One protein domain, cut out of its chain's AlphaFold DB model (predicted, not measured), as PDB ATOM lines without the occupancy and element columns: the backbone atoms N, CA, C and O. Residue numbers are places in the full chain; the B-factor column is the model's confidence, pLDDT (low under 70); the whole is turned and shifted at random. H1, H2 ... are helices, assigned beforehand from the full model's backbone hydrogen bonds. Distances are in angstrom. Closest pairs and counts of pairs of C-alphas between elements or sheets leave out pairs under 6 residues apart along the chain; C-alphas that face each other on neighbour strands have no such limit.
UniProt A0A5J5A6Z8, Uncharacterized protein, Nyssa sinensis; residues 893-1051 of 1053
ATOM      1  N   ASN A 893      33.659 -30.062  19.107       57.94
ATOM      2  CA  ASN A 893      34.581 -30.583  18.097       57.94
ATOM      3  C   ASN A 893      34.029 -31.800  17.323       57.94
ATOM      4  O   ASN A 893      34.447 -32.052  16.191       57.94
ATOM      5  N   THR A 894      33.092 -32.565  17.900       60.06
ATOM      6  CA  THR A 894      32.493 -33.731  17.222       60.06
ATOM      7  C   THR A 894      31.370 -33.322  16.266       60.06
ATOM      8  O   THR A 894      31.155 -33.972  15.244       60.06
ATOM      9  N   VAL A 895      30.695 -32.201  16.543       60.09
ATOM     10  CA  VAL A 895      29.556 -31.707  15.750       60.09
ATOM     11  C   VAL A 895      29.994 -31.136  14.393       60.09
ATOM     12  O   VAL A 895      29.245 -31.237  13.421       60.09
ATOM     13  N   GLU A 896      31.208 -30.584  14.285       58.50
ATOM     14  CA  GLU A 896      31.743 -30.082  13.005       58.50
ATOM     15  C   GLU A 896      32.283 -31.184  12.071       58.50
ATOM     16  O   GLU A 896      32.516 -30.906  10.895       58.50
ATOM     17  N   THR A 897      32.473 -32.422  12.554       56.09
ATOM     18  CA  THR A 897      33.165 -33.496  11.808       56.09
ATOM     19  C   THR A 897      32.286 -34.670  11.358       56.09
ATOM     20  O   THR A 897      32.727 -35.445  10.510       56.09
ATOM     21  N   ASP A 898      31.052 -34.814  11.853       61.97
ATOM     22  CA  ASP A 898      30.156 -35.903  11.433       61.97
ATOM     23  C   ASP A 898      29.337 -35.537  10.179       61.97
ATOM     24  O   ASP A 898      28.385 -34.751  10.238       61.97
ATOM     25  N   GLU A 899      29.669 -36.151   9.038       58.25
ATOM     26  CA  GLU A 899      28.969 -35.953   7.757       58.25
ATOM     27  C   GLU A 899      27.459 -36.253   7.834       58.25
ATOM     28  O   GLU A 899      26.680 -35.700   7.056       58.25
ATOM     29  N   ARG A 900      27.009 -37.069   8.801       60.44
ATOM     30  CA  ARG A 900      25.586 -37.406   8.999       60.44
ATOM     31  C   ARG A 900      24.747 -36.231   9.517       60.44
ATOM     32  O   ARG A 900      23.521 -36.298   9.457       60.44
ATOM     33  N   ASN A 901      25.381 -35.157   9.997       62.47
ATOM     34  CA  ASN A 901      24.700 -33.959  10.502       62.47
ATOM     35  C   ASN A 901      24.494 -32.861   9.440       62.47
ATOM     36  O   ASN A 901      23.878 -31.832   9.744       62.47
ATOM     37  N   ILE A 902      24.961 -33.065   8.205       71.19
ATOM     38  CA  ILE A 902      24.773 -32.132   7.084       71.19
ATOM     39  C   ILE A 902      23.352 -32.299   6.519       71.19
ATOM     40  O   ILE A 902      22.963 -33.398   6.129       71.19
ATOM     41  N   LEU A 903      22.568 -31.217   6.452       78.50
ATOM     42  CA  LEU A 903      21.228 -31.256   5.843       78.50
ATOM     43  C   LEU A 903      21.292 -31.092   4.318       78.50
ATOM     44  O   LEU A 903      22.035 -30.253   3.805       78.50
ATOM     45  N   ASN A 904      20.409 -31.790   3.601       83.56
ATOM     46  CA  ASN A 904      20.123 -31.490   2.197       83.56
ATOM     47  C   ASN A 904      19.299 -30.195   2.079       83.56
ATOM     48  O   ASN A 904      18.472 -29.904   2.943       83.56
ATOM     49  N   ASP A 905      19.422 -29.457   0.971       81.44
ATOM     50  CA  ASP A 905      18.744 -28.157   0.784       81.44
ATOM     51  C   ASP A 905      17.215 -28.211   0.993       81.44
ATOM     52  O   ASP A 905      16.613 -27.286   1.536       81.44
ATOM     53  N   VAL A 906      16.573 -29.326   0.623       83.75
ATOM     54  CA  VAL A 906      15.134 -29.556   0.859       83.75
ATOM     55  C   VAL A 906      14.810 -29.633   2.358       83.75
ATOM     56  O   VAL A 906      13.789 -29.113   2.799       83.75
ATOM     57  N   GLU A 907      15.683 -30.250   3.148       83.94
ATOM     58  CA  GLU A 907      15.512 -30.433   4.591       83.94
ATOM     59  C   GLU A 907      15.795 -29.128   5.343       83.94
ATOM     60  O   GLU A 907      15.082 -28.800   6.289       83.94
ATOM     61  N   ILE A 908      16.751 -28.326   4.864       87.31
ATOM     62  CA  ILE A 908      16.986 -26.950   5.330       87.31
ATOM     63  C   ILE A 908      15.724 -26.103   5.139       87.31
ATOM     64  O   ILE A 908      15.293 -25.427   6.073       87.31
ATOM     65  N   VAL A 909      15.086 -26.185   3.966       88.44
ATOM     66  CA  VAL A 909      13.822 -25.483   3.689       88.44
ATOM     67  C   VAL A 909      12.683 -25.964   4.596       88.44
ATOM     68  O   VAL A 909      11.868 -25.157   5.047       88.44
ATOM     69  N   GLU A 910      12.630 -27.254   4.923       87.06
ATOM     70  CA  GLU A 910      11.635 -27.793   5.854       87.06
ATOM     71  C   GLU A 910      11.855 -27.346   7.305       87.06
ATOM     72  O   GLU A 910      10.889 -26.931   7.951       87.06
ATOM     73  N   GLN A 911      13.091 -27.373   7.815       88.50
ATOM     74  CA  GLN A 911      13.390 -26.911   9.176       88.50
ATOM     75  C   GLN A 911      13.252 -25.386   9.290       88.50
ATOM     76  O   GLN A 911      12.636 -24.905  10.237       88.50
ATOM     77  N   GLY A 912      13.700 -24.622   8.289       89.25
ATOM     78  CA  GLY A 912      13.468 -23.175   8.214       89.25
ATOM     79  C   GLY A 912      11.974 -22.827   8.199       89.25
ATOM     80  O   GLY A 912      11.545 -21.891   8.871       89.25
ATOM     81  N   TYR A 913      11.137 -23.627   7.525       89.38
ATOM     82  CA  TYR A 913       9.681 -23.471   7.602       89.38
ATOM     83  C   TYR A 913       9.106 -23.875   8.966       89.38
ATOM     84  O   TYR A 913       8.168 -23.230   9.442       89.38
ATOM     85  N   LYS A 914       9.636 -24.929   9.603       88.25
ATOM     86  CA  LYS A 914       9.232 -25.369  10.948       88.25
ATOM     87  C   LYS A 914       9.492 -24.261  11.968       88.25
ATOM     88  O   LYS A 914       8.544 -23.813  12.610       88.25
ATOM     89  N   PHE A 915      10.723 -23.755  12.042       88.88
ATOM     90  CA  PHE A 915      11.082 -22.665  12.949       88.88
ATOM     91  C   PHE A 915      10.340 -21.374  12.617       88.88
ATOM     92  O   PHE A 915       9.780 -20.772  13.527       88.88
ATOM     93  N   PHE A 916      10.130 -21.049  11.336       89.00
ATOM     94  CA  PHE A 916       9.240 -19.950  10.955       89.00
ATOM     95  C   PHE A 916       7.813 -20.149  11.501       89.00
ATOM     96  O   PHE A 916       7.166 -19.185  11.914       89.00
ATOM     97  N   LYS A 917       7.276 -21.379  11.540       84.88
ATOM     98  CA  LYS A 917       5.946 -21.630  12.121       84.88
ATOM     99  C   LYS A 917       5.898 -21.492  13.640       84.88
ATOM    100  O   LYS A 917       4.851 -21.049  14.123       84.88
ATOM    101  N   THR A 918       6.995 -21.768  14.332       82.25
ATOM    102  CA  THR A 918       7.177 -21.470  15.755       82.25
ATOM    103  C   THR A 918       7.377 -19.958  15.958       82.25
ATOM    104  O   THR A 918       6.464 -19.243  16.381       82.25
ATOM    105  N   PHE A 919       8.523 -19.417  15.544       83.56
ATOM    106  CA  PHE A 919       9.013 -18.085  15.909       83.56
ATOM    107  C   PHE A 919       8.383 -16.900  15.167       83.56
ATOM    108  O   PHE A 919       8.565 -15.764  15.603       83.56
ATOM    109  N   LYS A 920       7.512 -17.098  14.165       82.81
ATOM    110  CA  LYS A 920       6.639 -16.009  13.654       82.81
ATOM    111  C   LYS A 920       5.807 -15.315  14.747       82.81
ATOM    112  O   LYS A 920       5.321 -14.209  14.521       82.81
ATOM    113  N   GLY A 921       5.615 -15.959  15.905       76.38
ATOM    114  CA  GLY A 921       5.005 -15.351  17.092       76.38
ATOM    115  C   GLY A 921       5.852 -14.238  17.730       76.38
ATOM    116  O   GLY A 921       5.292 -13.290  18.272       76.38
ATOM    117  N   LEU A 922       7.181 -14.294  17.592       77.25
ATOM    118  CA  LEU A 922       8.132 -13.336  18.177       77.25
ATOM    119  C   LEU A 922       7.912 -11.926  17.610       77.25
ATOM    120  O   LEU A 922       7.887 -10.945  18.342       77.25
ATOM    121  N   ILE A 923       7.638 -11.853  16.304       73.94
ATOM    122  CA  ILE A 923       7.325 -10.633  15.539       73.94
ATOM    123  C   ILE A 923       6.089  -9.894  16.096       73.94
ATOM    124  O   ILE A 923       5.903  -8.703  15.845       73.94
ATOM    125  N   VAL A 924       5.215 -10.605  16.816       69.56
ATOM    126  CA  VAL A 924       3.910 -10.124  17.295       69.56
ATOM    127  C   VAL A 924       3.748 -10.232  18.815       69.56
ATOM    128  O   VAL A 924       2.618 -10.247  19.312       69.56
ATOM    129  N   ASP A 925       4.871 -10.260  19.538       70.06
ATOM    130  CA  ASP A 925       4.935 -10.246  21.000       70.06
ATOM    131  C   ASP A 925       4.191 -11.440  21.649       70.06
ATOM    132  O   ASP A 925       3.393 -11.269  22.572       70.06
ATOM    133  N   LEU A 926       4.414 -12.660  21.138       73.06
ATOM    134  CA  LEU A 926       3.916 -13.918  21.718       73.06
ATOM    135  C   LEU A 926       5.041 -14.718  22.389       73.06
ATOM    136  O   LEU A 926       6.147 -14.803  21.858       73.06
ATOM    137  N   MET A 927       4.730 -15.340  23.532       66.12
ATOM    138  CA  MET A 927       5.619 -16.302  24.193       66.12
ATOM    139  C   MET A 927       5.489 -17.695  23.567       66.12
ATOM    140  O   MET A 927       4.417 -18.066  23.090       66.12
ATOM    141  N   PHE A 928       6.574 -18.464  23.626       70.75
ATOM    142  CA  PHE A 928       6.629 -19.873  23.229       70.75
ATOM    143  C   PHE A 928       6.405 -20.772  24.438       70.75
ATOM    144  O   PHE A 928       6.706 -20.383  25.570       70.75
ATOM    145  N   SER A 929       5.933 -21.991  24.201       69.31
ATOM    146  CA  SER A 929       5.972 -23.040  25.217       69.31
ATOM    147  C   SER A 929       7.421 -23.399  25.581       69.31
ATOM    148  O   SER A 929       8.347 -23.261  24.772       69.31
ATOM    149  N   PHE A 930       7.629 -23.924  26.792       68.19
ATOM    150  CA  PHE A 930       8.918 -24.517  27.169       68.19
ATOM    151  C   PHE A 930       9.304 -25.675  26.231       68.19
ATOM    152  O   PHE A 930      10.484 -25.840  25.924       68.19
ATOM    153  N   HIS A 931       8.314 -26.404  25.704       73.56
ATOM    154  CA  HIS A 931       8.504 -27.459  24.714       73.56
ATOM    155  C   HIS A 931       9.131 -26.936  23.410       73.56
ATOM    156  O   HIS A 931      10.199 -27.398  23.021       73.56
ATOM    157  N   GLU A 932       8.528 -25.929  22.767       77.00
ATOM    158  CA  GLU A 932       9.049 -25.313  21.531       77.00
ATOM    159  C   GLU A 932      10.442 -24.693  21.729       77.00
ATOM    160  O   GLU A 932      11.311 -24.799  20.858       77.00
ATOM    161  N   ARG A 933      10.677 -24.064  22.891       80.31
ATOM    162  CA  ARG A 933      11.989 -23.516  23.265       80.31
ATOM    163  C   ARG A 933      13.048 -24.616  23.350       80.31
ATOM    164  O   ARG A 933      14.140 -24.442  22.810       80.31
ATOM    165  N   ASN A 934      12.737 -25.718  24.029       77.69
ATOM    166  CA  ASN A 934      13.661 -26.834  24.195       77.69
ATOM    167  C   ASN A 934      13.891 -27.570  22.869       77.69
ATOM    168  O   ASN A 934      15.038 -27.855  22.545       77.69
ATOM    169  N   GLU A 935      12.851 -27.792  22.058       82.00
ATOM    170  CA  GLU A 935      12.974 -28.415  20.732       82.00
ATOM    171  C   GLU A 935      13.947 -27.640  19.827       82.00
ATOM    172  O   GLU A 935      14.861 -28.229  19.250       82.00
ATOM    173  N   SER A 936      13.800 -26.311  19.751       85.12
ATOM    174  CA  SER A 936      14.717 -25.452  18.992       85.12
ATOM    175  C   SER A 936      16.140 -25.486  19.550       85.12
ATOM    176  O   SER A 936      17.092 -25.729  18.810       85.12
ATOM    177  N   ARG A 937      16.298 -25.308  20.869       82.88
ATOM    178  CA  ARG A 937      17.617 -25.307  21.515       82.88
ATOM    179  C   ARG A 937      18.371 -26.619  21.269       82.88
ATOM    180  O   ARG A 937      19.560 -26.578  20.973       82.88
ATOM    181  N   ASN A 938      17.686 -27.756  21.360       82.50
ATOM    182  CA  ASN A 938      18.284 -29.069  21.136       82.50
ATOM    183  C   ASN A 938      18.706 -29.232  19.658       82.50
ATOM    184  O   ASN A 938      19.856 -29.569  19.394       82.50
ATOM    185  N   PHE A 939      17.841 -28.866  18.699       85.00
ATOM    186  CA  PHE A 939      18.166 -28.909  17.263       85.00
ATOM    187  C   PHE A 939      19.424 -28.103  16.895       85.00
ATOM    188  O   PHE A 939      20.194 -28.536  16.036       85.00
ATOM    189  N   PHE A 940      19.629 -26.937  17.519       85.62
ATOM    190  CA  PHE A 940      20.802 -26.096  17.265       85.62
ATOM    191  C   PHE A 940      22.065 -26.541  18.024       85.62
ATOM    192  O   PHE A 940      23.157 -26.275  17.532       85.62
ATOM    193  N   PHE A 941      21.958 -27.243  19.160       81.19
ATOM    194  CA  PHE A 941      23.125 -27.868  19.810       81.19
ATOM    195  C   PHE A 941      23.685 -29.057  19.011       81.19
ATOM    196  O   PHE A 941      24.879 -29.328  19.070       81.19
ATOM    197  N   GLU A 942      22.846 -29.743  18.235       78.69
ATOM    198  CA  GLU A 942      23.220 -30.899  17.405       78.69
ATOM    199  C   GLU A 942      23.700 -30.507  15.987       78.69
ATOM    200  O   GLU A 942      23.750 -31.356  15.093       78.69
ATOM    201  N   ARG A 943      24.004 -29.223  15.721       78.50
ATOM    202  CA  ARG A 943      24.249 -28.724  14.355       78.50
ATOM    203  C   ARG A 943      25.513 -27.884  14.198       78.50
ATOM    204  O   ARG A 943      25.822 -27.029  15.020       78.50
ATOM    205  N   ASN A 944      26.187 -28.070  13.062       82.31
ATOM    206  CA  ASN A 944      27.278 -27.201  12.633       82.31
ATOM    207  C   ASN A 944      26.788 -25.758  12.369       82.31
ATOM    208  O   ASN A 944      25.629 -25.515  12.015       82.31
ATOM    209  N   SER A 945      27.704 -24.796  12.491       83.25
ATOM    210  CA  SER A 945      27.415 -23.363  12.344       83.25
ATOM    211  C   SER A 945      26.865 -22.981  10.961       83.25
ATOM    212  O   SER A 945      25.957 -22.155  10.858       83.25
ATOM    213  N   ARG A 946      27.369 -23.602   9.887       83.75
ATOM    214  CA  ARG A 946      26.992 -23.307   8.494       83.75
ATOM    215  C   ARG A 946      25.524 -23.624   8.221       83.75
ATOM    216  O   ARG A 946      24.806 -22.773   7.700       83.75
ATOM    217  N   ASP A 947      25.076 -24.826   8.562       85.69
ATOM    218  CA  ASP A 947      23.703 -25.251   8.293       85.69
ATOM    219  C   ASP A 947      22.712 -24.609   9.274       85.69
ATOM    220  O   ASP A 947      21.591 -24.294   8.875       85.69
ATOM    221  N   ALA A 948      23.138 -24.285  10.503       87.50
ATOM    222  CA  ALA A 948      22.370 -23.424  11.402       87.50
ATOM    223  C   ALA A 948      22.100 -22.038  10.777       87.50
ATOM    224  O   ALA A 948      20.957 -21.576  10.778       87.50
ATOM    225  N   PHE A 949      23.114 -21.399  10.175       90.94
ATOM    226  CA  PHE A 949      22.930 -20.133   9.455       90.94
ATOM    227  C   PHE A 949      22.059 -20.267   8.202       90.94
ATOM    228  O   PHE A 949      21.203 -19.409   8.000       90.94
ATOM    229  N   LYS A 950      22.184 -21.340   7.406       90.19
ATOM    230  CA  LYS A 950      21.272 -21.582   6.267       90.19
ATOM    231  C   LYS A 950      19.810 -21.747   6.715       90.19
ATOM    232  O   LYS A 950      18.910 -21.204   6.079       90.19
ATOM    233  N   VAL A 951      19.557 -22.478   7.807       91.44
ATOM    234  CA  VAL A 951      18.202 -22.643   8.368       91.44
ATOM    235  C   VAL A 951      17.638 -21.288   8.810       91.44
ATOM    236  O   VAL A 951      16.501 -20.973   8.462       91.44
ATOM    237  N   MET A 952      18.440 -20.456   9.486       90.00
ATOM    238  CA  MET A 952      18.052 -19.088   9.860       90.00
ATOM    239  C   MET A 952      17.847 -18.164   8.646       90.00
ATOM    240  O   MET A 952      16.921 -17.354   8.652       90.00
ATOM    241  N   GLU A 953      18.651 -18.283   7.586       92.19
ATOM    242  CA  GLU A 953      18.478 -17.522   6.341       92.19
ATOM    243  C   GLU A 953      17.136 -17.850   5.671       92.19
ATOM    244  O   GLU A 953      16.378 -16.943   5.321       92.19
ATOM    245  N   VAL A 954      16.792 -19.137   5.559       91.44
ATOM    246  CA  VAL A 954      15.507 -19.563   4.990       91.44
ATOM    247  C   VAL A 954      14.331 -19.205   5.910       91.44
ATOM    248  O   VAL A 954      13.273 -18.803   5.421       91.44
ATOM    249  N   GLU A 955      14.502 -19.262   7.233       91.81
ATOM    250  CA  GLU A 955      13.500 -18.775   8.188       91.81
ATOM    251  C   GLU A 955      13.208 -17.276   7.981       91.81
ATOM    252  O   GLU A 955      12.050 -16.867   7.840       91.81
ATOM    253  N   LEU A 956      14.259 -16.454   7.887       90.25
ATOM    254  CA  LEU A 956      14.165 -15.019   7.614       90.25
ATOM    255  C   LEU A 956      13.583 -14.733   6.219       90.25
ATOM    256  O   LEU A 956      12.809 -13.784   6.074       90.25
ATOM    257  N   ASN A 957      13.872 -15.568   5.216       90.56
ATOM    258  CA  ASN A 957      13.238 -15.493   3.898       90.56
ATOM    259  C   ASN A 957      11.721 -15.739   3.994       90.56
ATOM    260  O   ASN A 957      10.937 -14.939   3.480       90.56
ATOM    261  N   PHE A 958      11.277 -16.762   4.738       88.75
ATOM    262  CA  PHE A 958       9.850 -16.999   4.993       88.75
ATOM    263  C   PHE A 958       9.177 -15.837   5.747       88.75
ATOM    264  O   PHE A 958       8.046 -15.463   5.407       88.75
ATOM    265  N   MET A 959       9.856 -15.216   6.723       84.56
ATOM    266  CA  MET A 959       9.363 -13.998   7.386       84.56
ATOM    267  C   MET A 959       9.228 -12.827   6.400       84.56
ATOM    268  O   MET A 959       8.192 -12.152   6.374       84.56
ATOM    269  N   TYR A 960      10.246 -12.595   5.566       87.44
ATOM    270  CA  TYR A 960      10.249 -11.535   4.559       87.44
ATOM    271  C   TYR A 960       9.113 -11.718   3.546       87.44
ATOM    272  O   TYR A 960       8.371 -10.773   3.261       87.44
ATOM    273  N   ASP A 961       8.919 -12.945   3.060       85.69
ATOM    274  CA  ASP A 961       7.867 -13.292   2.108       85.69
ATOM    275  C   ASP A 961       6.465 -12.983   2.646       85.69
ATOM    276  O   ASP A 961       5.602 -12.479   1.920       85.69
ATOM    277  N   VAL A 962       6.235 -13.247   3.930       80.25
ATOM    278  CA  VAL A 962       4.950 -13.015   4.597       80.25
ATOM    279  C   VAL A 962       4.690 -11.535   4.883       80.25
ATOM    280  O   VAL A 962       3.552 -11.086   4.729       80.25
ATOM    281  N   LEU A 963       5.716 -10.765   5.258       78.56
ATOM    282  CA  LEU A 963       5.563  -9.358   5.655       78.56
ATOM    283  C   LEU A 963       5.663  -8.359   4.488       78.56
ATOM    284  O   LEU A 963       5.000  -7.321   4.512       78.56
ATOM    285  N   TYR A 964       6.474  -8.639   3.461       80.62
ATOM    286  CA  TYR A 964       6.797  -7.662   2.411       80.62
ATOM    287  C   TYR A 964       6.246  -8.001   1.019       80.62
ATOM    288  O   TYR A 964       6.191  -7.108   0.163       80.62
ATOM    289  N   THR A 965       5.808  -9.242   0.774       82.12
ATOM    290  CA  THR A 965       5.386  -9.694  -0.564       82.12
ATOM    291  C   THR A 965       3.869  -9.975  -0.649       82.12
ATOM    292  O   THR A 965       3.056  -9.230  -0.102       82.12
ATOM    293  N   LYS A 966       3.443 -10.983  -1.424       78.12
ATOM    294  CA  LYS A 966       2.053 -11.461  -1.510       78.12
ATOM    295  C   LYS A 966       1.895 -12.943  -1.126       78.12
ATOM    296  O   LYS A 966       0.790 -13.465  -1.287       78.12
ATOM    297  N   MET A 967       2.950 -13.635  -0.689       74.88
ATOM    298  CA  MET A 967       2.969 -15.109  -0.634       74.88
ATOM    299  C   MET A 967       1.868 -15.706   0.255       74.88
ATOM    300  O   MET A 967       1.181 -16.634  -0.176       74.88
ATOM    301  N   ASP A 968       1.571 -15.066   1.392       72.06
ATOM    302  CA  ASP A 968       0.490 -15.437   2.328       72.06
ATOM    303  C   ASP A 968      -0.930 -15.395   1.700       72.06
ATOM    304  O   ASP A 968      -1.860 -16.049   2.173       72.06
ATOM    305  N   VAL A 969      -1.117 -14.662   0.591       76.75
ATOM    306  CA  VAL A 969      -2.333 -14.722  -0.248       76.75
ATOM    307  C   VAL A 969      -2.169 -15.719  -1.394       76.75
ATOM    308  O   VAL A 969      -3.107 -16.456  -1.703       76.75
ATOM    309  N   VAL A 970      -1.007 -15.708  -2.050       74.69
ATOM    310  CA  VAL A 970      -0.736 -16.400  -3.321       74.69
ATOM    311  C   VAL A 970      -0.765 -17.923  -3.196       74.69
ATOM    312  O   VAL A 970      -1.283 -18.572  -4.099       74.69
ATOM    313  N   HIS A 971      -0.308 -18.484  -2.077       72.94
ATOM    314  CA  HIS A 971      -0.291 -19.937  -1.855       72.94
ATOM    315  C   HIS A 971      -1.624 -20.516  -1.337       72.94
ATOM    316  O   HIS A 971      -1.696 -21.670  -0.920       72.94
ATOM    317  N   THR A 972      -2.718 -19.749  -1.394       77.56
ATOM    318  CA  THR A 972      -4.068 -20.269  -1.116       77.56
ATOM    319  C   THR A 972      -4.689 -20.878  -2.377       77.56
ATOM    320  O   THR A 972      -4.585 -20.293  -3.452       77.56
ATOM    321  N   MET A 973      -5.418 -21.999  -2.271       73.44
ATOM    322  CA  MET A 973      -6.107 -22.647  -3.416       73.44
ATOM    323  C   MET A 973      -6.957 -21.661  -4.245       73.44
ATOM    324  O   MET A 973      -6.960 -21.683  -5.474       73.44
ATOM    325  N   PHE A 974      -7.617 -20.719  -3.565       74.69
ATOM    326  CA  PHE A 974      -8.410 -19.654  -4.182       74.69
ATOM    327  C   PHE A 974      -7.572 -18.588  -4.921       74.69
ATOM    328  O   PHE A 974      -8.096 -17.862  -5.763       74.69
ATOM    329  N   ALA A 975      -6.279 -18.446  -4.628       76.12
ATOM    330  CA  ALA A 975      -5.353 -17.616  -5.398       76.12
ATOM    331  C   ALA A 975      -4.759 -18.350  -6.607       76.12
ATOM    332  O   ALA A 975      -4.665 -17.727  -7.659       76.12
ATOM    333  N   TYR A 976      -4.470 -19.656  -6.525       79.25
ATOM    334  CA  TYR A 976      -4.142 -20.452  -7.719       79.25
ATOM    335  C   TYR A 976      -5.273 -20.355  -8.761       79.25
ATOM    336  O   TYR A 976      -5.022 -19.976  -9.904       79.25
ATOM    337  N   PHE A 977      -6.531 -20.566  -8.345       82.88
ATOM    338  CA  PHE A 977      -7.701 -20.403  -9.220       82.88
ATOM    339  C   PHE A 977      -7.812 -18.987  -9.813       82.88
ATOM    340  O   PHE A 977      -7.970 -18.832 -11.020       82.88
ATOM    341  N   ARG A 978      -7.686 -17.934  -8.990       82.31
ATOM    342  CA  ARG A 978      -7.779 -16.543  -9.472       82.31
ATOM    343  C   ARG A 978      -6.621 -16.131 -10.378       82.31
ATOM    344  O   ARG A 978      -6.855 -15.354 -11.297       82.31
ATOM    345  N   ARG A 979      -5.409 -16.653 -10.171       81.44
ATOM    346  CA  ARG A 979      -4.267 -16.439 -11.072       81.44
ATOM    347  C   ARG A 979      -4.491 -17.107 -12.422       81.44
ATOM    348  O   ARG A 979      -4.364 -16.429 -13.434       81.44
ATOM    349  N   LEU A 980      -4.906 -18.377 -12.437       85.00
ATOM    350  CA  LEU A 980      -5.276 -19.085 -13.667       85.00
ATOM    351  C   LEU A 980      -6.400 -18.352 -14.414       85.00
ATOM    352  O   LEU A 980      -6.285 -18.125 -15.616       85.00
ATOM    353  N   LEU A 981      -7.430 -17.890 -13.696       88.75
ATOM    354  CA  LEU A 981      -8.498 -17.061 -14.253       88.75
ATOM    355  C   LEU A 981      -7.959 -15.741 -14.831       88.75
ATOM    356  O   LEU A 981      -8.283 -15.412 -15.964       88.75
ATOM    357  N   CYS A 982      -7.108 -14.999 -14.116       86.81
ATOM    358  CA  CYS A 982      -6.486 -13.774 -14.635       86.81
ATOM    359  C   CYS A 982      -5.666 -14.013 -15.907       86.81
ATOM    360  O   CYS A 982      -5.785 -13.234 -16.853       86.81
ATOM    361  N   SER A 983      -4.848 -15.066 -15.938       88.12
ATOM    362  CA  SER A 983      -4.026 -15.400 -17.102       88.12
ATOM    363  C   SER A 983      -4.898 -15.820 -18.288       88.12
ATOM    364  O   SER A 983      -4.687 -15.331 -19.394       88.12
ATOM    365  N   ALA A 984      -5.941 -16.625 -18.056       89.38
ATOM    366  CA  ALA A 984      -6.927 -16.976 -19.077       89.38
ATOM    367  C   ALA A 984      -7.671 -15.740 -19.611       89.38
ATOM    368  O   ALA A 984      -7.769 -15.574 -20.823       89.38
ATOM    369  N   LEU A 985      -8.126 -14.828 -18.742       91.06
ATOM    370  CA  LEU A 985      -8.767 -13.568 -19.144       91.06
ATOM    371  C   LEU A 985      -7.852 -12.726 -20.048       91.06
ATOM    372  O   LEU A 985      -8.309 -12.223 -21.070       91.06
ATOM    373  N   ILE A 986      -6.564 -12.605 -19.713       88.44
ATOM    374  CA  ILE A 986      -5.587 -11.837 -20.505       88.44
ATOM    375  C   ILE A 986      -5.291 -12.518 -21.849       88.44
ATOM    376  O   ILE A 986      -5.247 -11.836 -22.872       88.44
ATOM    377  N   VAL A 987      -5.150 -13.848 -21.879       90.69
ATOM    378  CA  VAL A 987      -4.961 -14.611 -23.127       90.69
ATOM    379  C   VAL A 987      -6.200 -14.527 -24.021       90.69
ATOM    380  O   VAL A 987      -6.057 -14.309 -25.221       90.69
ATOM    381  N   ILE A 988      -7.413 -14.598 -23.462       89.94
ATOM    382  CA  ILE A 988      -8.665 -14.414 -24.213       89.94
ATOM    383  C   ILE A 988      -8.769 -12.974 -24.740       89.94
ATOM    384  O   ILE A 988      -9.125 -12.786 -25.902       89.94
ATOM    385  N   SER A 989      -8.404 -11.954 -23.953       87.12
ATOM    386  CA  SER A 989      -8.324 -10.566 -24.440       87.12
ATOM    387  C   SER A 989      -7.308 -10.404 -25.569       87.12
ATOM    388  O   SER A 989      -7.603  -9.710 -26.539       87.12
ATOM    389  N   PHE A 990      -6.146 -11.062 -25.494       89.94
ATOM    390  CA  PHE A 990      -5.151 -11.066 -26.569       89.94
ATOM    391  C   PHE A 990      -5.675 -11.762 -27.830       89.94
ATOM    392  O   PHE A 990      -5.608 -11.175 -28.905       89.94
ATOM    393  N   GLN A 991      -6.265 -12.954 -27.708       88.75
ATOM    394  CA  GLN A 991      -6.869 -13.685 -28.827       88.75
ATOM    395  C   GLN A 991      -7.982 -12.872 -29.498       88.75
ATOM    396  O   GLN A 991      -7.965 -12.704 -30.714       88.75
ATOM    397  N   ARG A 992      -8.907 -12.300 -28.715       85.25
ATOM    398  CA  ARG A 992     -10.003 -11.457 -29.222       85.25
ATOM    399  C   ARG A 992      -9.510 -10.141 -29.825       85.25
ATOM    400  O   ARG A 992     -10.085  -9.680 -30.804       85.25
ATOM    401  N   PHE A 993      -8.445  -9.545 -29.285       84.69
ATOM    402  CA  PHE A 993      -7.811  -8.380 -29.901       84.69
ATOM    403  C   PHE A 993      -7.065  -8.755 -31.188       84.69
ATOM    404  O   PHE A 993      -7.050  -7.959 -32.122       84.69
ATOM    405  N   ALA A 994      -6.451  -9.936 -31.273       83.19
ATOM    406  CA  ALA A 994      -5.763 -10.417 -32.470       83.19
ATOM    407  C   ALA A 994      -6.740 -10.782 -33.601       83.19
ATOM    408  O   ALA A 994      -6.476 -10.445 -34.751       83.19
ATOM    409  N   SER A 995      -7.883 -11.396 -33.276       81.00
ATOM    410  CA  SER A 995      -8.901 -11.819 -34.248       81.00
ATOM    411  C   SER A 995      -9.781 -10.688 -34.795       81.00
ATOM    412  O   SER A 995     -10.617 -10.949 -35.655       81.00
ATOM    413  N   HIS A 996      -9.669  -9.459 -34.280       77.81
ATOM    414  CA  HIS A 996     -10.507  -8.344 -34.724       77.81
ATOM    415  C   HIS A 996      -9.886  -7.583 -35.901       77.81
ATOM    416  O   HIS A 996      -8.700  -7.248 -35.873       77.81
ATOM    417  N   HIS A 997     -10.702  -7.222 -36.897       70.31
ATOM    418  CA  HIS A 997     -10.302  -6.326 -37.985       70.31
ATOM    419  C   HIS A 997      -9.922  -4.933 -37.449       70.31
ATOM    420  O   HIS A 997     -10.592  -4.392 -36.569       70.31
ATOM    421  N   LYS A 998      -8.840  -4.340 -37.976       72.50
ATOM    422  CA  LYS A 998      -8.206  -3.129 -37.398       72.50
ATOM    423  C   LYS A 998      -8.169  -1.918 -38.331       72.50
ATOM    424  O   LYS A 998      -7.462  -0.958 -38.053       72.50
ATOM    425  N   HIS A 999      -8.952  -1.933 -39.412       62.41
ATOM    426  CA  HIS A 999      -8.922  -0.927 -40.489       62.41
ATOM    427  C   HIS A 999      -9.271   0.519 -40.066       62.41
ATOM    428  O   HIS A 999      -9.148   1.420 -40.886       62.41
ATOM    429  N   LYS A1000      -9.690   0.753 -38.813       59.41
ATOM    430  CA  LYS A1000      -9.999   2.079 -38.242       59.41
ATOM    431  C   LYS A1000      -9.131   2.451 -37.023       59.41
ATOM    432  O   LYS A1000      -9.529   3.302 -36.236       59.41
ATOM    433  N   ILE A1001      -7.989   1.788 -36.809       65.44
ATOM    434  CA  ILE A1001      -7.106   2.033 -35.651       65.44
ATOM    435  C   ILE A1001      -5.687   2.344 -36.136       65.44
ATOM    436  O   ILE A1001      -5.157   1.659 -37.011       65.44
ATOM    437  N   HIS A1002      -5.058   3.365 -35.551       73.88
ATOM    438  CA  HIS A1002      -3.704   3.776 -35.904       73.88
ATOM    439  C   HIS A1002      -2.670   2.672 -35.597       73.88
ATOM    440  O   HIS A1002      -2.761   1.968 -34.588       73.88
ATOM    441  N   ARG A1003      -1.655   2.509 -36.463       72.75
ATOM    442  CA  ARG A1003      -0.655   1.426 -36.341       72.75
ATOM    443  C   ARG A1003       0.114   1.481 -35.014       72.75
ATOM    444  O   ARG A1003       0.452   0.431 -34.470       72.75
ATOM    445  N   PHE A1004       0.339   2.683 -34.481       68.88
ATOM    446  CA  PHE A1004       1.014   2.904 -33.201       68.88
ATOM    447  C   PHE A1004       0.198   2.365 -32.012       68.88
ATOM    448  O   PHE A1004       0.722   1.581 -31.224       68.88
ATOM    449  N   ASP A1005      -1.105   2.660 -31.940       69.62
ATOM    450  CA  ASP A1005      -2.018   2.129 -30.912       69.62
ATOM    451  C   ASP A1005      -2.061   0.597 -30.923       69.62
ATOM    452  O   ASP A1005      -2.088  -0.049 -29.871       69.62
ATOM    453  N   ILE A1006      -2.057  -0.001 -32.121       78.62
ATOM    454  CA  ILE A1006      -2.032  -1.458 -32.302       78.62
ATOM    455  C   ILE A1006      -0.720  -2.031 -31.742       78.62
ATOM    456  O   ILE A1006      -0.758  -3.019 -31.004       78.62
ATOM    457  N   ALA A1007       0.421  -1.399 -32.038       77.00
ATOM    458  CA  ALA A1007       1.733  -1.803 -31.532       77.00
ATOM    459  C   ALA A1007       1.852  -1.652 -30.005       77.00
ATOM    460  O   ALA A1007       2.317  -2.578 -29.337       77.00
ATOM    461  N   ILE A1008       1.365  -0.547 -29.428       79.75
ATOM    462  CA  ILE A1008       1.295  -0.346 -27.971       79.75
ATOM    463  C   ILE A1008       0.412  -1.418 -27.328       79.75
ATOM    464  O   ILE A1008       0.827  -2.064 -26.368       79.75
ATOM    465  N   THR A1009      -0.785  -1.658 -27.870       83.25
ATOM    466  CA  THR A1009      -1.738  -2.621 -27.294       83.25
ATOM    467  C   THR A1009      -1.181  -4.045 -27.323       83.25
ATOM    468  O   THR A1009      -1.279  -4.758 -26.324       83.25
ATOM    469  N   TYR A1010      -0.525  -4.457 -28.416       86.50
ATOM    470  CA  TYR A1010       0.184  -5.737 -28.459       86.50
ATOM    471  C   TYR A1010       1.354  -5.788 -27.471       86.50
ATOM    472  O   TYR A1010       1.472  -6.771 -26.746       86.50
ATOM    473  N   THR A1011       2.170  -4.734 -27.377       86.25
ATOM    474  CA  THR A1011       3.300  -4.663 -26.431       86.25
ATOM    475  C   THR A1011       2.828  -4.806 -24.980       86.25
ATOM    476  O   THR A1011       3.401  -5.578 -24.214       86.25
ATOM    477  N   LEU A1012       1.736  -4.128 -24.608       85.94
ATOM    478  CA  LEU A1012       1.131  -4.218 -23.277       85.94
ATOM    479  C   LEU A1012       0.540  -5.606 -22.987       85.94
ATOM    480  O   LEU A1012       0.714  -6.117 -21.882       85.94
ATOM    481  N   LEU A1013      -0.133  -6.234 -23.957       86.44
ATOM    482  CA  LEU A1013      -0.704  -7.576 -23.790       86.44
ATOM    483  C   LEU A1013       0.379  -8.661 -23.712       86.44
ATOM    484  O   LEU A1013       0.328  -9.500 -22.817       86.44
ATOM    485  N   ILE A1014       1.384  -8.620 -24.590       89.12
ATOM    486  CA  ILE A1014       2.531  -9.542 -24.567       89.12
ATOM    487  C   ILE A1014       3.321  -9.358 -23.264       89.12
ATOM    488  O   ILE A1014       3.641 -10.341 -22.598       89.12
ATOM    489  N   GLY A1015       3.547  -8.112 -22.835       88.44
ATOM    490  CA  GLY A1015       4.148  -7.801 -21.538       88.44
ATOM    491  C   GLY A1015       3.331  -8.331 -20.354       88.44
ATOM    492  O   GLY A1015       3.902  -8.884 -19.417       88.44
ATOM    493  N   ALA A1016       1.998  -8.238 -20.398       87.25
ATOM    494  CA  ALA A1016       1.123  -8.784 -19.360       87.25
ATOM    495  C   ALA A1016       1.163 -10.324 -19.294       87.25
ATOM    496  O   ALA A1016       1.213 -10.877 -18.195       87.25
ATOM    497  N   ILE A1017       1.189 -11.006 -20.445       89.88
ATOM    498  CA  ILE A1017       1.350 -12.468 -20.538       89.88
ATOM    499  C   ILE A1017       2.731 -12.882 -20.007       89.88
ATOM    500  O   ILE A1017       2.816 -13.789 -19.184       89.88
ATOM    501  N   GLY A1018       3.803 -12.192 -20.409       87.38
ATOM    502  CA  GLY A1018       5.167 -12.466 -19.943       87.38
ATOM    503  C   GLY A1018       5.342 -12.262 -18.434       87.38
ATOM    504  O   GLY A1018       5.923 -13.109 -17.757       87.38
ATOM    505  N   LEU A1019       4.781 -11.183 -17.876       86.44
ATOM    506  CA  LEU A1019       4.790 -10.931 -16.431       86.44
ATOM    507  C   LEU A1019       3.998 -11.987 -15.648       86.44
ATOM    508  O   LEU A1019       4.447 -12.404 -14.580       86.44
ATOM    509  N   ASP A1020       2.859 -12.451 -16.169       85.88
ATOM    510  CA  ASP A1020       2.092 -13.528 -15.536       85.88
ATOM    511  C   ASP A1020       2.795 -14.887 -15.658       85.88
ATOM    512  O   ASP A1020       2.805 -15.641 -14.687       85.88
ATOM    513  N   PHE A1021       3.459 -15.179 -16.782       85.19
ATOM    514  CA  PHE A1021       4.294 -16.372 -16.936       85.19
ATOM    515  C   PHE A1021       5.445 -16.387 -15.921       85.19
ATOM    516  O   PHE A1021       5.614 -17.370 -15.201       85.19
ATOM    517  N   VAL A1022       6.177 -15.276 -15.766       86.12
ATOM    518  CA  VAL A1022       7.226 -15.140 -14.737       86.12
ATOM    519  C   VAL A1022       6.641 -15.257 -13.321       86.12
ATOM    520  O   VAL A1022       7.251 -15.879 -12.450       86.12
ATOM    521  N   ALA A1023       5.445 -14.714 -13.073       82.19
ATOM    522  CA  ALA A1023       4.771 -14.823 -11.779       82.19
ATOM    523  C   ALA A1023       4.244 -16.239 -11.472       82.19
ATOM    524  O   ALA A1023       4.114 -16.582 -10.293       82.19
ATOM    525  N   LEU A1024       3.936 -17.048 -12.492       79.69
ATOM    526  CA  LEU A1024       3.611 -18.472 -12.374       79.69
ATOM    527  C   LEU A1024       4.880 -19.307 -12.165       79.69
ATOM    528  O   LEU A1024       4.923 -20.098 -11.227       79.69
ATOM    529  N   PHE A1025       5.935 -19.070 -12.949       82.06
ATOM    530  CA  PHE A1025       7.238 -19.728 -12.804       82.06
ATOM    531  C   PHE A1025       7.795 -19.560 -11.381       82.06
ATOM    532  O   PHE A1025       8.063 -20.549 -10.703       82.06
ATOM    533  N   LYS A1026       7.852 -18.319 -10.871       80.81
ATOM    534  CA  LYS A1026       8.289 -18.037  -9.489       80.81
ATOM    535  C   LYS A1026       7.403 -18.660  -8.404       80.81
ATOM    536  O   LYS A1026       7.864 -18.821  -7.286       80.81
ATOM    537  N   LEU A1027       6.147 -18.994  -8.706       77.62
ATOM    538  CA  LEU A1027       5.243 -19.689  -7.782       77.62
ATOM    539  C   LEU A1027       5.469 -21.211  -7.800       77.62
ATOM    540  O   LEU A1027       5.329 -21.856  -6.762       77.62
ATOM    541  N   VAL A1028       5.822 -21.790  -8.951       77.69
ATOM    542  CA  VAL A1028       6.148 -23.223  -9.072       77.69
ATOM    543  C   VAL A1028       7.488 -23.532  -8.401       77.69
ATOM    544  O   VAL A1028       7.570 -24.481  -7.627       77.69
ATOM    545  N   PHE A1029       8.505 -22.702  -8.639       78.50
ATOM    546  CA  PHE A1029       9.871 -22.873  -8.125       78.50
ATOM    547  C   PHE A1029      10.145 -22.061  -6.845       78.50
ATOM    548  O   PHE A1029      11.204 -21.460  -6.707       78.50
ATOM    549  N   SER A1030       9.179 -22.007  -5.923       82.06
ATOM    550  CA  SER A1030       9.345 -21.385  -4.600       82.06
ATOM    551  C   SER A1030       9.399 -22.436  -3.494       82.06
ATOM    552  O   SER A1030       8.648 -23.414  -3.525       82.06
ATOM    553  N   ASP A1031      10.209 -22.167  -2.475       83.06
ATOM    554  CA  ASP A1031      10.333 -22.895  -1.205       83.06
ATOM    555  C   ASP A1031       8.966 -23.258  -0.593       83.06
ATOM    556  O   ASP A1031       8.734 -24.390  -0.163       83.06
ATOM    557  N   TRP A1032       7.994 -22.338  -0.659       81.94
ATOM    558  CA  TRP A1032       6.611 -22.574  -0.227       81.94
ATOM    559  C   TRP A1032       5.952 -23.760  -0.941       81.94
ATOM    560  O   TRP A1032       5.214 -24.530  -0.322       81.94
ATOM    561  N   THR A1033       6.210 -23.927  -2.239       80.38
ATOM    562  CA  THR A1033       5.680 -25.032  -3.048       80.38
ATOM    563  C   THR A1033       6.389 -26.352  -2.729       80.38
ATOM    564  O   THR A1033       5.731 -27.395  -2.747       80.38
ATOM    565  N   ILE A1034       7.675 -26.331  -2.352       80.44
ATOM    566  CA  ILE A1034       8.406 -27.517  -1.863       80.44
ATOM    567  C   ILE A1034       7.731 -28.049  -0.589       80.44
ATOM    568  O   ILE A1034       7.274 -29.197  -0.552       80.44
ATOM    569  N   VAL A1035       7.561 -27.179   0.413       81.19
ATOM    570  CA  VAL A1035       6.924 -27.508   1.699       81.19
ATOM    571  C   VAL A1035       5.477 -27.986   1.515       81.19
ATOM    572  O   VAL A1035       5.077 -29.023   2.055       81.19
ATOM    573  N   LEU A1036       4.675 -27.266   0.719       75.38
ATOM    574  CA  LEU A1036       3.282 -27.637   0.443       75.38
ATOM    575  C   LEU A1036       3.168 -29.012  -0.230       75.38
ATOM    576  O   LEU A1036       2.280 -29.792   0.122       75.38
ATOM    577  N   ARG A1037       4.078 -29.343  -1.156       73.50
ATOM    578  CA  ARG A1037       4.084 -30.631  -1.864       73.50
ATOM    579  C   ARG A1037       4.374 -31.804  -0.927       73.50
ATOM    580  O   ARG A1037       3.730 -32.845  -1.067       73.50
ATOM    581  N   LYS A1038       5.292 -31.659   0.040       70.19
ATOM    582  CA  LYS A1038       5.562 -32.724   1.025       70.19
ATOM    583  C   LYS A1038       4.407 -32.892   2.010       70.19
ATOM    584  O   LYS A1038       3.995 -34.022   2.248       70.19
ATOM    585  N   ARG A1039       3.798 -31.796   2.485       66.00
ATOM    586  CA  ARG A1039       2.602 -31.859   3.347       66.00
ATOM    587  C   ARG A1039       1.401 -32.514   2.653       66.00
ATOM    588  O   ARG A1039       0.660 -33.251   3.292       66.00
ATOM    589  N   ALA A1040       1.219 -32.284   1.352       65.62
ATOM    590  CA  ALA A1040       0.198 -32.982   0.573       65.62
ATOM    591  C   ALA A1040       0.482 -34.495   0.487       65.62
ATOM    592  O   ALA A1040      -0.433 -35.292   0.675       65.62
ATOM    593  N   LYS A1041       1.745 -34.900   0.272       71.69
ATOM    594  CA  LYS A1041       2.143 -36.319   0.311       71.69
ATOM    595  C   LYS A1041       1.902 -36.959   1.681       71.69
ATOM    596  O   LYS A1041       1.318 -38.036   1.725       71.69
ATOM    597  N   SER A1042       2.323 -36.322   2.780       69.50
ATOM    598  CA  SER A1042       2.166 -36.909   4.119       69.50
ATOM    599  C   SER A1042       0.703 -37.006   4.541       69.50
ATOM    600  O   SER A1042       0.318 -38.020   5.103       69.50
ATOM    601  N   PHE A1043      -0.137 -36.024   4.193       64.00
ATOM    602  CA  PHE A1043      -1.584 -36.105   4.417       64.00
ATOM    603  C   PHE A1043      -2.249 -37.213   3.585       64.00
ATOM    604  O   PHE A1043      -3.147 -37.885   4.075       64.00
ATOM    605  N   ILE A1044      -1.800 -37.449   2.345       66.50
ATOM    606  CA  ILE A1044      -2.297 -38.563   1.518       66.50
ATOM    607  C   ILE A1044      -1.828 -39.927   2.055       66.50
ATOM    608  O   ILE A1044      -2.567 -40.896   1.899       66.50
ATOM    609  N   SER A1045      -0.656 -40.009   2.700       67.31
ATOM    610  CA  SER A1045      -0.263 -41.201   3.471       67.31
ATOM    611  C   SER A1045      -1.163 -41.354   4.689       67.31
ATOM    612  O   SER A1045      -1.947 -42.281   4.728       67.31
ATOM    613  N   ASP A1046      -1.175 -40.385   5.603       65.62
ATOM    614  CA  ASP A1046      -1.921 -40.445   6.864       65.62
ATOM    615  C   ASP A1046      -3.430 -40.712   6.667       65.62
ATOM    616  O   ASP A1046      -4.027 -41.468   7.424       65.62
ATOM    617  N   VAL A1047      -4.052 -40.187   5.603       68.56
ATOM    618  CA  VAL A1047      -5.440 -40.528   5.231       68.56
ATOM    619  C   VAL A1047      -5.569 -41.938   4.647       68.56
ATOM    620  O   VAL A1047      -6.568 -42.596   4.910       68.56
ATOM    621  N   ARG A1048      -4.597 -42.426   3.870       64.19
ATOM    622  CA  ARG A1048      -4.565 -43.821   3.392       64.19
ATOM    623  C   ARG A1048      -4.351 -44.795   4.545       64.19
ATOM    624  O   ARG A1048      -5.026 -45.812   4.603       64.19
ATOM    625  N   ASP A1049      -3.457 -44.464   5.460       72.00
ATOM    626  CA  ASP A1049      -3.093 -45.294   6.598       72.00
ATOM    627  C   ASP A1049      -4.291 -45.385   7.572       72.00
ATOM    628  O   ASP A1049      -4.663 -46.488   7.957       72.00
ATOM    629  N   ARG A1050      -5.018 -44.275   7.804       67.88
ATOM    630  CA  ARG A1050      -6.328 -44.231   8.504       67.88
ATOM    631  C   ARG A1050      -7.522 -44.832   7.738       67.88
ATOM    632  O   ARG A1050      -8.615 -44.892   8.291       67.88
ATOM    633  N   LEU A1051      -7.363 -45.182   6.460       62.22
ATOM    634  CA  LEU A1051      -8.369 -45.908   5.661       62.22
ATOM    635  C   LEU A1051      -8.028 -47.401   5.523       62.22
ATOM    636  O   LEU A1051      -8.866 -48.173   5.063       62.22
TER     637      LEU A1051
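What this domain is: This is residues 893 to 1051 of the 1053 residues of an uncharacterized protein of Nyssa sinensis (UniProt A0A5J5A6Z8). A long helical hairpin, H5 and H6, reaches away from a small cluster in which H1 and H3 cross and H2 sits near their ends, with the short H4 between hairpin and cluster. H7 begins beside H1 and runs off as an arm, its residues 1039 to 1051 sticking out. The printed part has 159 residues, with seven named helices in the order H1 to H7 and no named strand; its class is all helix. It is only just extended, close to loose, with a radius of gyration of the C-alphas of 23.0 A, and its elongated outline spans 78 by 42 by 36 A.

How they stand to each other: H1, residues 905 to 919, touches H3, residues 945 to 964, at a steep tilt of 60 degrees, the same way; the closest C-alphas are those of Gly 912 and Glu 955, 4.4 A apart. H2, residues 930 to 941, is close to H1 but not clearly touching, with the C-alphas of Thr 918 and Glu 932 closest at 7.2 A. H4, residues 967 to 970, and H3 only just touch, with 3 pairs of C-alphas within 8 A and only at the corner; those of Val 962 and Asp 968 are closest at 5.6 A. H5, residues 973 to 994, and H6, residues 1003 to 1028, form a helical hairpin and run opposite ways at a shallow tilt of 23 degrees. They touch through residues 983 to 990 and 1010 to 1020 alone, with the C-alphas of Phe 990 and Leu 1013 closest at 6.3 A. H7, residues 1031 to 1051, touches H1 with residues 1031 to 1035 alone, about perpendicular at 85 degrees; the C-alphas of Glu 910 and Val 1035 are closest at 6.3 A. Among the pairs that stay apart are H1 and H5, and H2 and H7. Every O i to N i+4 pair is within hydrogen-bond range in H1, H2, H3, H5 and H7, and 21 of 22 are in H6; H4 is too short for such a pair.

Where its parts are: H1 begins at C-alpha 905 (18.744, -28.157, 0.784) and is 20.6 A long; H2 measures 16.3 A and H3 27.8 A. H4 has four residues. H5 is 31.5 A long, and H6, the longest helix, covers 37.4 A from C-alpha 1003 (-0.655, 1.426, -36.341). H7 is 30.4 A long and ends at C-alpha 1051 (-8.369, -45.908, 5.661).

The domain as a whole: The two farthest C-alphas, of Asn 893 and Lys 1000, are 78.9 A apart. The printed part has no cut and no long link. Mean pLDDT of the printed part is 79.1; stretches under 70 include residues 893 to 901, 999 to 1001 and 1042 to 1048.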